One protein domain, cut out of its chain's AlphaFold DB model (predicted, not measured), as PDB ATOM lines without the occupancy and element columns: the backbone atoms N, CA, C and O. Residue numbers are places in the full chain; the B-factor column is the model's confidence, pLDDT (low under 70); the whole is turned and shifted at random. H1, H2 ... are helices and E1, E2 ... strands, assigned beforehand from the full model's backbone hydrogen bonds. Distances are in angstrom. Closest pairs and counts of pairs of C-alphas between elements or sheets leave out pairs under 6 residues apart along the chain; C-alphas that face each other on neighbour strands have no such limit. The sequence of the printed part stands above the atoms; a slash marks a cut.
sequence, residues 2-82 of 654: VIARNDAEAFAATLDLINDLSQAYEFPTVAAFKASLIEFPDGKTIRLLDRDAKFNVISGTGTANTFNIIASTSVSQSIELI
ATOM      1  N   VAL A   2     -70.602 -20.096 -19.702       51.03
ATOM      2  CA  VAL A   2     -69.930 -20.255 -18.389       51.03
ATOM      3  C   VAL A   2     -68.472 -20.723 -18.523       51.03
ATOM      4  O   VAL A   2     -67.598 -20.120 -17.923       51.03
ATOM      5  N   ILE A   3     -68.189 -21.701 -19.394       53.22
ATOM      6  CA  ILE A   3     -66.813 -22.177 -19.665       53.22
ATOM      7  C   ILE A   3     -65.925 -21.035 -20.198       53.22
ATOM      8  O   ILE A   3     -64.903 -20.726 -19.609       53.22
ATOM      9  N   ALA A   4     -66.396 -20.297 -21.210       57.59
ATOM     10  CA  ALA A   4     -65.664 -19.160 -21.779       57.59
ATOM     11  C   ALA A   4     -65.446 -17.976 -20.809       57.59
ATOM     12  O   ALA A   4     -64.532 -17.186 -21.018       57.59
ATOM     13  N   ARG A   5     -66.286 -17.819 -19.773       57.28
ATOM     14  CA  ARG A   5     -66.074 -16.809 -18.721       57.28
ATOM     15  C   ARG A   5     -65.022 -17.264 -17.717       57.28
ATOM     16  O   ARG A   5     -64.153 -16.471 -17.386       57.28
ATOM     17  N   ASN A   6     -65.056 -18.532 -17.315       59.72
ATOM     18  CA  ASN A   6     -64.046 -19.104 -16.425       59.72
ATOM     19  C   ASN A   6     -62.652 -19.094 -17.078       59.72
ATOM     20  O   ASN A   6     -61.672 -18.786 -16.410       59.72
ATOM     21  N   ASP A   7     -62.571 -19.351 -18.388       63.75
ATOM     22  CA  ASP A   7     -61.311 -19.284 -19.141       63.75
ATOM     23  C   ASP A   7     -60.784 -17.840 -19.253       63.75
ATOM     24  O   ASP A   7     -59.582 -17.602 -19.152       63.75
ATOM     25  N   ALA A   8     -61.677 -16.856 -19.413       65.06
ATOM     26  CA  ALA A   8     -61.311 -15.440 -19.455       65.06
ATOM     27  C   ALA A   8     -60.875 -14.899 -18.081       65.06
ATOM     28  O   ALA A   8     -59.933 -14.114 -18.009       65.06
ATOM     29  N   GLU A   9     -61.523 -15.330 -16.995       68.69
ATOM     30  CA  GLU A   9     -61.151 -14.971 -15.620       68.69
ATOM     31  C   GLU A   9     -59.815 -15.608 -15.210       68.69
ATOM     32  O   GLU A   9     -58.968 -14.932 -14.626       68.69
ATOM     33  N   ALA A  10     -59.569 -16.868 -15.586       66.44
ATOM     34  CA  ALA A  10     -58.281 -17.528 -15.373       66.44
ATOM     35  C   ALA A  10     -57.147 -16.863 -16.175       66.44
ATOM     36  O   ALA A  10     -56.038 -16.680 -15.664       66.44
ATOM     37  N   PHE A  11     -57.423 -16.451 -17.417       71.00
ATOM     38  CA  PHE A  11     -56.468 -15.710 -18.240       71.00
ATOM     39  C   PHE A  11     -56.163 -14.320 -17.660       71.00
ATOM     40  O   PHE A  11     -54.997 -13.938 -17.578       71.00
ATOM     41  N   ALA A  12     -57.182 -13.589 -17.197       69.75
ATOM     42  CA  ALA A  12     -57.014 -12.285 -16.555       69.75
ATOM     43  C   ALA A  12     -56.199 -12.382 -15.255       69.75
ATOM     44  O   ALA A  12     -55.240 -11.636 -15.089       69.75
ATOM     45  N   ALA A  13     -56.491 -13.362 -14.393       69.19
ATOM     46  CA  ALA A  13     -55.719 -13.604 -13.172       69.19
ATOM     47  C   ALA A  13     -54.244 -13.952 -13.462       69.19
ATOM     48  O   ALA A  13     -53.345 -13.557 -12.721       69.19
ATOM     49  N   THR A  14     -53.980 -14.661 -14.565       77.88
ATOM     50  CA  THR A  14     -52.611 -14.964 -15.012       77.88
ATOM     51  C   THR A  14     -51.892 -13.705 -15.503       77.88
ATOM     52  O   THR A  14     -50.719 -13.507 -15.192       77.88
ATOM     53  N   LEU A  15     -52.585 -12.837 -16.245       79.50
ATOM     54  CA  LEU A  15     -52.037 -11.573 -16.739       79.50
ATOM     55  C   LEU A  15     -51.754 -10.579 -15.602       79.50
ATOM     56  O   LEU A  15     -50.735  -9.887 -15.640       79.50
ATOM     57  N   ASP A  16     -52.608 -10.547 -14.577       85.06
ATOM     58  CA  ASP A  16     -52.382  -9.767 -13.358       85.06
ATOM     59  C   ASP A  16     -51.123 -10.253 -12.633       85.06
ATOM     60  O   ASP A  16     -50.256  -9.446 -12.304       85.06
ATOM     61  N   LEU A  17     -50.948 -11.572 -12.475       86.69
ATOM     62  CA  LEU A  17     -49.735 -12.129 -11.870       86.69
ATOM     63  C   LEU A  17     -48.477 -11.827 -12.693       86.69
ATOM     64  O   LEU A  17     -47.427 -11.592 -12.106       86.69
ATOM     65  N   ILE A  18     -48.536 -11.837 -14.028       90.88
ATOM     66  CA  ILE A  18     -47.385 -11.508 -14.893       90.88
ATOM     67  C   ILE A  18     -46.922 -10.062 -14.664       90.88
ATOM     68  O   ILE A  18     -45.719  -9.819 -14.558       90.88
ATOM     69  N   ASN A  19     -47.866  -9.127 -14.545       89.88
ATOM     70  CA  ASN A  19     -47.582  -7.696 -14.430       89.88
ATOM     71  C   ASN A  19     -47.393  -7.205 -12.982       89.88
ATOM     72  O   ASN A  19     -46.839  -6.126 -12.774       89.88
ATOM     73  N   ASP A  20     -47.817  -7.973 -11.976       91.88
ATOM     74  CA  ASP A  20     -47.615  -7.641 -10.564       91.88
ATOM     75  C   ASP A  20     -46.153  -7.861 -10.148       91.88
ATOM     76  O   ASP A  20     -45.721  -8.985  -9.898       91.88
ATOM     77  N   LEU A  21     -45.371  -6.785 -10.050       92.56
ATOM     78  CA  LEU A  21     -43.961  -6.839  -9.638       92.56
ATOM     79  C   LEU A  21     -43.757  -7.253  -8.168       92.56
ATOM     80  O   LEU A  21     -42.637  -7.589  -7.791       92.56
ATOM     81  N   SER A  22     -44.800  -7.233  -7.330       90.81
ATOM     82  CA  SER A  22     -44.693  -7.586  -5.907       90.81
ATOM     83  C   SER A  22     -44.694  -9.095  -5.645       90.81
ATOM     84  O   SER A  22     -44.283  -9.541  -4.572       90.81
ATOM     85  N   GLN A  23     -45.122  -9.889  -6.629       91.88
ATOM     86  CA  GLN A  23     -45.192 -11.345  -6.544       91.88
ATOM     87  C   GLN A  23     -44.215 -11.993  -7.526       91.88
ATOM     88  O   GLN A  23     -44.039 -11.521  -8.649       91.88
ATOM     89  N   ALA A  24     -43.594 -13.106  -7.137       94.12
ATOM     90  CA  ALA A  24     -42.738 -13.866  -8.043       94.12
ATOM     91  C   ALA A  24     -43.574 -14.738  -8.995       94.12
ATOM     92  O   ALA A  24     -44.617 -15.258  -8.605       94.12
ATOM     93  N   TYR A  25     -43.096 -14.933 -10.225       96.62
ATOM     94  CA  TYR A  25     -43.617 -15.970 -11.121       96.62
ATOM     95  C   TYR A  25     -42.689 -17.188 -11.087       96.62
ATOM     96  O   TYR A  25     -41.470 -17.037 -11.190       96.62
ATOM     97  N   GLU A  26     -43.237 -18.391 -10.930       96.69
ATOM     98  CA  GLU A  26     -42.440 -19.608 -10.757       96.69
ATOM     99  C   GLU A  26     -42.318 -20.397 -12.067       96.69
ATOM    100  O   GLU A  26     -43.308 -20.650 -12.754       96.69
ATOM    101  N   PHE A  27     -41.101 -20.839 -12.387       97.56
ATOM    102  CA  PHE A  27     -40.860 -21.866 -13.396       97.56
ATOM    103  C   PHE A  27     -40.277 -23.118 -12.734       97.56
ATOM    104  O   PHE A  27     -39.385 -23.006 -11.888       97.56
ATOM    105  N   PRO A  28     -40.721 -24.321 -13.142       96.88
ATOM    106  CA  PRO A  28     -40.201 -25.561 -12.579       96.88
ATOM    107  C   PRO A  28     -38.730 -25.782 -12.931       96.88
ATOM    108  O   PRO A  28     -38.004 -26.358 -12.130       96.88
ATOM    109  N   THR A  29     -38.291 -25.336 -14.115       97.06
ATOM    110  CA  THR A  29     -36.903 -25.484 -14.560       97.06
ATOM    111  C   THR A  29     -36.390 -24.283 -15.345       97.06
ATOM    112  O   THR A  29     -37.167 -23.562 -15.982       97.06
ATOM    113  N   VAL A  30     -35.064 -24.135 -15.405       95.94
ATOM    114  CA  VAL A  30     -34.375 -23.228 -16.337       95.94
ATOM    115  C   VAL A  30     -34.860 -23.460 -17.772       95.94
ATOM    116  O   VAL A  30     -35.134 -22.510 -18.502       95.94
ATOM    117  N   ALA A  31     -35.010 -24.721 -18.190       96.44
ATOM    118  CA  ALA A  31     -35.482 -25.062 -19.532       96.44
ATOM    119  C   ALA A  31     -36.917 -24.567 -19.792       96.44
ATOM    120  O   ALA A  31     -37.195 -24.054 -20.877       96.44
ATOM    121  N   ALA A  32     -37.806 -24.665 -18.796       97.12
ATOM    122  CA  ALA A  32     -39.173 -24.162 -18.893       97.12
ATOM    123  C   ALA A  32     -39.212 -22.633 -19.026       97.12
ATOM    124  O   ALA A  32     -39.947 -22.120 -19.869       97.12
ATOM    125  N   PHE A  33     -38.379 -21.911 -18.268       96.69
ATOM    126  CA  PHE A  33     -38.228 -20.465 -18.442       96.69
ATOM    127  C   PHE A  33     -37.739 -20.122 -19.856       96.69
ATOM    128  O   PHE A  33     -38.354 -19.305 -20.540       96.69
ATOM    129  N   LYS A  34     -36.671 -20.779 -20.332       96.38
ATOM    130  CA  LYS A  34     -36.085 -20.494 -21.652       96.38
ATOM    131  C   LYS A  34     -37.086 -20.690 -22.791       96.38
ATOM    132  O   LYS A  34     -37.098 -19.892 -23.726       96.38
ATOM    133  N   ALA A  35     -37.915 -21.729 -22.707       96.62
ATOM    134  CA  ALA A  35     -38.923 -22.046 -23.714       96.62
ATOM    135  C   ALA A  35     -40.188 -21.170 -23.626       96.62
ATOM    136  O   ALA A  35     -40.948 -21.115 -24.595       96.62
ATOM    137  N   SER A  36     -40.421 -20.487 -22.499       95.44
ATOM    138  CA  SER A  36     -41.621 -19.680 -22.268       95.44
ATOM    139  C   SER A  36     -41.812 -18.605 -23.338       95.44
ATOM    140  O   SER A  36     -40.899 -17.837 -23.629       95.44
ATOM    141  N   LEU A  37     -43.028 -18.517 -23.885       95.69
ATOM    142  CA  LEU A  37     -43.441 -17.446 -24.799       95.69
ATOM    143  C   LEU A  37     -43.888 -16.172 -24.053       95.69
ATOM    144  O   LEU A  37     -44.296 -15.208 -24.694       95.69
ATOM    145  N   ILE A  38     -43.872 -16.183 -22.715       93.31
ATOM    146  CA  ILE A  38     -44.294 -15.049 -21.890       93.31
ATOM    147  C   ILE A  38     -43.158 -14.025 -21.820       93.31
ATOM    148  O   ILE A  38     -42.072 -14.319 -21.307       93.31
ATOM    149  N   GLU A  39     -43.436 -12.820 -22.302       93.69
ATOM    150  CA  GLU A  39     -42.617 -11.635 -22.062       93.69
ATOM    151  C   GLU A  39     -43.047 -10.998 -20.737       93.69
ATOM    152  O   GLU A  39     -44.225 -10.705 -20.526       93.69
ATOM    153  N   PHE A  40     -42.097 -10.847 -19.819       95.69
ATOM    154  CA  PHE A  40     -42.319 -10.261 -18.504       95.69
ATOM    155  C   PHE A  40     -41.782  -8.824 -18.484       95.69
ATOM    156  O   PHE A  40     -40.809  -8.532 -19.177       95.69
ATOM    157  N   PRO A  41     -42.365  -7.920 -17.680       94.88
ATOM    158  CA  PRO A  41     -41.809  -6.583 -17.515       94.88
ATOM    159  C   PRO A  41     -40.438  -6.622 -16.819       94.88
ATOM    160  O   PRO A  41     -40.215  -7.433 -15.916       94.88
ATOM    161  N   ASP A  42     -39.542  -5.706 -17.198       94.88
ATOM    162  CA  ASP A  42     -38.250  -5.509 -16.527       94.88
ATOM    163  C   ASP A  42     -38.450  -5.319 -15.010       94.88
ATOM    164  O   ASP A  42     -39.353  -4.612 -14.555       94.88
ATOM    165  N   GLY A  43     -37.606  -5.976 -14.212       94.56
ATOM    166  CA  GLY A  43     -37.699  -5.993 -12.751       94.56
ATOM    167  C   GLY A  43     -38.669  -7.031 -12.176       94.56
ATOM    168  O   GLY A  43     -38.709  -7.197 -10.958       94.56
ATOM    169  N   LYS A  44     -39.420  -7.771 -13.004       96.94
ATOM    170  CA  LYS A  44     -40.242  -8.892 -12.527       96.94
ATOM    171  C   LYS A  44     -39.365  -9.954 -11.869       96.94
ATOM    172  O   LYS A  44     -38.399 -10.421 -12.466       96.94
ATOM    173  N   THR A  45     -39.728 -10.384 -10.662       97.44
ATOM    174  CA  THR A  45     -39.043 -11.503 -10.014       97.44
ATOM    175  C   THR A  45     -39.530 -12.838 -10.575       97.44
ATOM    176  O   THR A  45     -40.724 -13.149 -10.545       97.44
ATOM    177  N   ILE A  46     -38.589 -13.655 -11.037       97.75
ATOM    178  CA  ILE A  46     -38.794 -15.037 -11.461       97.75
ATOM    179  C   ILE A  46     -38.143 -15.966 -10.442       97.75
ATOM    180  O   ILE A  46     -36.983 -15.777 -10.082       97.75
ATOM    181  N   ARG A  47     -38.869 -16.987  -9.988       97.25
ATOM    182  CA  ARG A  47     -38.306 -18.061  -9.166       97.25
ATOM    183  C   ARG A  47     -38.098 -19.301 -10.022       97.25
ATOM    184  O   ARG A  47     -39.048 -19.806 -10.617       97.25
ATOM    185  N   LEU A  48     -36.869 -19.801 -10.061       97.38
ATOM    186  CA  LEU A  48     -36.549 -21.081 -10.689       97.38
ATOM    187  C   LEU A  48     -36.459 -22.147  -9.603       97.38
ATOM    188  O   LEU A  48     -35.610 -22.054  -8.715       97.38
ATOM    189  N   LEU A  49     -37.353 -23.135  -9.651       96.44
ATOM    190  CA  LEU A  49     -37.468 -24.149  -8.599       96.44
ATOM    191  C   LEU A  49     -36.329 -25.179  -8.638       96.44
ATOM    192  O   LEU A  49     -35.890 -25.627  -7.586       96.44
ATOM    193  N   ASP A  50     -35.806 -25.512  -9.819       93.69
ATOM    194  CA  ASP A  50     -34.650 -26.409  -9.988       93.69
ATOM    195  C   ASP A  50     -33.322 -25.803  -9.510       93.69
ATOM    196  O   ASP A  50     -32.376 -26.534  -9.226       93.69
ATOM    197  N   ARG A  51     -33.253 -24.473  -9.405       93.06
ATOM    198  CA  ARG A  51     -32.113 -23.735  -8.839       93.06
ATOM    199  C   ARG A  51     -32.329 -23.304  -7.389       93.06
ATOM    200  O   ARG A  51     -31.377 -22.834  -6.777       93.06
ATOM    201  N   ASP A  52     -33.562 -23.404  -6.888       94.56
ATOM    202  CA  ASP A  52     -34.043 -22.761  -5.656       94.56
ATOM    203  C   ASP A  52     -33.534 -21.313  -5.507       94.56
ATOM    204  O   ASP A  52     -32.884 -20.929  -4.533       94.56
ATOM    205  N   ALA A  53     -33.776 -20.510  -6.547       96.44
ATOM    206  CA  ALA A  53     -33.229 -19.162  -6.666       96.44
ATOM    207  C   ALA A  53     -34.227 -18.171  -7.269       96.44
ATOM    208  O   ALA A  53     -35.132 -18.538  -8.027       96.44
ATOM    209  N   LYS A  54     -34.030 -16.891  -6.940       97.00
ATOM    210  CA  LYS A  54     -34.801 -15.763  -7.471       97.00
ATOM    211  C   LYS A  54     -33.954 -14.950  -8.438       97.00
ATOM    212  O   LYS A  54     -32.774 -14.719  -8.200       97.00
ATOM    213  N   PHE A  55     -34.583 -14.474  -9.498       97.56
ATOM    214  CA  PHE A  55     -33.954 -13.685 -10.543       97.56
ATOM    215  C   PHE A  55     -34.820 -12.472 -10.877       97.56
ATOM    216  O   PHE A  55     -36.041 -12.558 -10.786       97.56
ATOM    217  N   ASN A  56     -34.213 -11.374 -11.310       97.19
ATOM    218  CA  ASN A  56     -34.923 -10.231 -11.879       97.19
ATOM    219  C   ASN A  56     -34.903 -10.305 -13.402       97.19
ATOM    220  O   ASN A  56     -33.857 -10.561 -13.995       97.19
ATOM    221  N   VAL A  57     -36.044 -10.056 -14.040       97.12
ATOM    222  CA  VAL A  57     -36.114  -9.895 -15.495       97.12
ATOM    223  C   VAL A  57     -35.353  -8.638 -15.904       97.12
ATOM    224  O   VAL A  57     -35.528  -7.575 -15.308       97.12
ATOM    225  N   ILE A  58     -34.522  -8.778 -16.930       96.19
ATOM    226  CA  ILE A  58     -33.790  -7.697 -17.583       96.19
ATOM    227  C   ILE A  58     -34.048  -7.746 -19.091       96.19
ATOM    228  O   ILE A  58     -34.258  -8.817 -19.675       96.19
ATOM    229  N   SER A  59     -33.983  -6.586 -19.735       92.94
ATOM    230  CA  SER A  59     -34.195  -6.467 -21.173       92.94
ATOM    231  C   SER A  59     -33.031  -7.041 -21.990       92.94
ATOM    232  O   SER A  59     -31.852  -6.876 -21.673       92.94
ATOM    233  N   GLY A  60     -33.372  -7.696 -23.104       91.88
ATOM    234  CA  GLY A  60     -32.406  -8.243 -24.057       91.88
ATOM    235  C   GLY A  60     -31.743  -9.555 -23.624       91.88
ATOM    236  O   GLY A  60     -31.955 -10.083 -22.534       91.88
ATOM    237  N   THR A  61     -30.935 -10.116 -24.526       89.56
ATOM    238  CA  THR A  61     -30.249 -11.414 -24.342       89.56
ATOM    239  C   THR A  61     -28.723 -11.323 -24.409       89.56
ATOM    240  O   THR A  61     -28.033 -12.313 -24.177       89.56
ATOM    241  N   GLY A  62     -28.173 -10.140 -24.708       82.88
ATOM    242  CA  GLY A  62     -26.756  -9.957 -25.046       82.88
ATOM    243  C   GLY A  62     -25.759 -10.125 -23.892       82.88
ATOM    244  O   GLY A  62     -24.569 -10.262 -24.154       82.88
ATOM    245  N   THR A  63     -26.216 -10.123 -22.639       85.81
ATOM    246  CA  THR A  63     -25.376 -10.257 -21.432       85.81
ATOM    247  C   THR A  63     -25.439 -11.651 -20.802       85.81
ATOM    248  O   THR A  63     -24.767 -11.902 -19.804       85.81
ATOM    249  N   ALA A  64     -26.239 -12.565 -21.360       89.69
ATOM    250  CA  ALA A  64     -26.445 -13.881 -20.775       89.69
ATOM    251  C   ALA A  64     -25.177 -14.740 -20.814       89.69
ATOM    252  O   ALA A  64     -24.552 -14.916 -21.859       89.69
ATOM    253  N   ASN A  65     -24.844 -15.335 -19.671       91.75
ATOM    254  CA  ASN A  65     -23.703 -16.235 -19.509       91.75
ATOM    255  C   ASN A  65     -24.119 -17.654 -19.104       91.75
ATOM    256  O   ASN A  65     -23.265 -18.486 -18.821       91.75
ATOM    257  N   THR A  66     -25.425 -17.940 -19.091       89.81
ATOM    258  CA  THR A  66     -26.044 -19.233 -18.738       89.81
ATOM    259  C   THR A  66     -25.900 -19.664 -17.273       89.81
ATOM    260  O   THR A  66     -26.496 -20.671 -16.885       89.81
ATOM    261  N   PHE A  67     -25.180 -18.886 -16.462       94.06
ATOM    262  CA  PHE A  67     -24.956 -19.136 -15.041       94.06
ATOM    263  C   PHE A  67     -25.892 -18.258 -14.207       94.06
ATOM    264  O   PHE A  67     -27.030 -18.651 -13.946       94.06
ATOM    265  N   ASN A  68     -25.450 -17.044 -13.866       94.19
ATOM    266  CA  ASN A  68     -26.236 -16.055 -13.136       94.19
ATOM    267  C   ASN A  68     -27.095 -15.174 -14.055       94.19
ATOM    268  O   ASN A  68     -28.001 -14.524 -13.552       94.19
ATOM    269  N   ILE A  69     -26.859 -15.152 -15.374       96.06
ATOM    270  CA  ILE A  69     -27.744 -14.478 -16.335       96.06
ATOM    271  C   ILE A  69     -28.219 -15.482 -17.388       96.06
ATOM    272  O   ILE A  69     -27.427 -16.014 -18.172       96.06
ATOM    273  N   ILE A  70     -29.527 -15.731 -17.420       96.56
ATOM    274  CA  ILE A  70     -30.161 -16.747 -18.265       96.56
ATOM    275  C   ILE A  70     -31.048 -16.051 -19.301       96.56
ATOM    276  O   ILE A  70     -32.054 -15.441 -18.953       96.56
ATOM    277  N   ALA A  71     -30.703 -16.175 -20.584       97.06
ATOM    278  CA  ALA A  71     -31.519 -15.662 -21.685       97.06
ATOM    279  C   ALA A  71     -32.684 -16.600 -22.024       97.06
ATOM    280  O   ALA A  71     -32.503 -17.821 -22.102       97.06
ATOM    281  N   SER A  72     -33.849 -16.017 -22.316       95.56
ATOM    282  CA  SER A  72     -34.929 -16.727 -23.002       95.56
ATOM    283  C   SER A  72     -34.502 -17.112 -24.425       95.56
ATOM    284  O   SER A  72     -33.716 -16.417 -25.069       95.56
ATOM    285  N   THR A  73     -35.009 -18.244 -24.920       95.50
ATOM    286  CA  THR A  73     -34.849 -18.655 -26.327       95.50
ATOM    287  C   THR A  73     -36.039 -18.260 -27.199       95.50
ATOM    288  O   THR A  73     -35.987 -18.443 -28.412       95.50
ATOM    289  N   SER A  74     -37.101 -17.733 -26.588       94.38
ATOM    290  CA  SER A  74     -38.389 -17.472 -27.234       94.38
ATOM    291  C   SER A  74     -38.725 -15.983 -27.336       94.38
ATOM    292  O   SER A  74     -39.398 -15.575 -28.279       94.38
ATOM    293  N   VAL A  75     -38.257 -15.171 -26.385       94.00
ATOM    294  CA  VAL A  75     -38.491 -13.718 -26.329       94.00
ATOM    295  C   VAL A  75     -37.195 -12.974 -25.992       94.00
ATOM    296  O   VAL A  75     -36.247 -13.563 -25.474       94.00
ATOM    297  N   SER A  76     -37.128 -11.675 -26.296       94.88
ATOM    298  CA  SER A  76     -35.910 -10.862 -26.146       94.88
ATOM    299  C   SER A  76     -35.701 -10.350 -24.709       94.88
ATOM    300  O   SER A  76     -35.587  -9.145 -24.485       94.88
ATOM    301  N   GLN A  77     -35.616 -11.266 -23.742       95.38
ATOM    302  CA  GLN A  77     -35.378 -10.959 -22.326       95.38
ATOM    303  C   GLN A  77     -34.402 -11.958 -21.691       95.38
ATOM    304  O   GLN A  77     -34.245 -13.090 -22.165       95.38
ATOM    305  N   SER A  78     -33.815 -11.567 -20.566       97.31
ATOM    306  CA  SER A  78     -33.046 -12.454 -19.693       97.31
ATOM    307  C   SER A  78     -33.525 -12.332 -18.256       97.31
ATOM    308  O   SER A  78     -34.294 -11.440 -17.912       97.31
ATOM    309  N   ILE A  79     -33.059 -13.239 -17.409       97.12
ATOM    310  CA  ILE A  79     -33.200 -13.137 -15.962       97.12
ATOM    311  C   ILE A  79     -31.811 -13.130 -15.325       97.12
ATOM    312  O   ILE A  79     -30.966 -13.952 -15.679       97.12
ATOM    313  N   GLU A  80     -31.573 -12.193 -14.415       97.25
ATOM    314  CA  GLU A  80     -30.331 -12.044 -13.656       97.25
ATOM    315  C   GLU A  80     -30.543 -12.472 -12.204       97.25
ATOM    316  O   GLU A  80     -31.505 -12.061 -11.556       97.25
ATOM    317  N   LEU A  81     -29.650 -13.320 -11.701       97.19
ATOM    318  CA  LEU A  81     -29.711 -13.891 -10.365       97.19
ATOM    319  C   LEU A  81     -29.633 -12.788  -9.314       97.19
ATOM    320  O   LEU A  81     -28.711 -11.971  -9.304       97.19
ATOM    321  N   ILE A  82     -30.573 -12.824  -8.377       95.31
ATOM    322  CA  ILE A  82     -30.515 -12.016  -7.168       95.31
ATOM    323  C   ILE A  82     -29.565 -12.739  -6.215       95.31
ATOM    324  O   ILE A  82     -29.955 -13.688  -5.538       95.31
TER     325      ILE A  82
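Overview. This is residues 2 to 82 of the 654 residues of the protein "Pectate_lyase_3 domain-containing protein" of Flavobacteriales bacterium (UniProt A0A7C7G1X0). Look first for a small head, a strongly twisted five-stranded sheet that bends partway round the short helix H2, and then for the long helix H1, which leaves the head as an arm. Residues 2 to 13 of H1 stick out free, and this arm makes much of the length. The 81 printed residues hold two named helices and five named strands, in the order H1, E1, H2, E2, E3, E4, E5; the class is mixed, helices and strands. The sheet is mixed, in the order E1, E2, E3, E5, E4. The whole is compact, with a radius of gyration of the C-alphas of 13.4 A, and spans 46 by 23 by 21 A.

Arrangement. Begin at the sheet's edge strand E1, residues 25 to 27, parallel to E2, residues 45 to 48, at 22 degrees; N 27 and O 47 are 2.9 A apart, within hydrogen-bond range. E2 and E3, residues 53 to 59, form an antiparallel hairpin, with N 46 and O 55 at 2.8 A. E3 is antiparallel to E5, residues 77 to 81, at 143 degrees, with N 58 and O 78 at 2.8 A. E5 and the other edge strand, E4, residues 69 to 71, form a second antiparallel hairpin, with N 70 and O 79 at 2.9 A. H2, residues 30 to 35, is on this sheet: its closest C-alphas to E4 are those of Lys 34 and Ala 71, 6.6 A apart, and to E1 those of Phe 27 and Phe 33, at 5.9 A. E1, H2 and E2 make a strand-helix-strand unit, two parallel neighbour strands with a helix between, and its crossover is right-handed. H1, residues 2 to 19, only grazes the sheet with its residues 14 to 19, and is apart from H2. In H1 and H2 every O i to N i+4 pair is within hydrogen-bond range.

Along the chain. Find C-alpha 53 at (-33.229, -19.162, -6.666); from there E3, the longest strand by residues, runs 19.3 A to C-alpha 59. E5 covers 13.6 A and ends at C-alpha 81, (-29.711, -13.891, -10.365). E2 measures 9.9 A, H2 8.7 A, E1 6.9 A and E4 6.7 A. Find C-alpha 2 at (-69.930, -20.255, -18.389); H1 runs 25.9 A from there to C-alpha 19.

Size, cuts and confidence. The C-alphas of Val 2 and Asn 65 are the two farthest apart, at 46.4 A. Without residues 2 to 13, the body of 69 residues spans 29 by 23 by 20 A. The printed part has no cut, and none of its links is long. The mean pLDDT of the printed part is 89.4; look for values under 70 at residues 2 to 10 and 12 to 13 of H1.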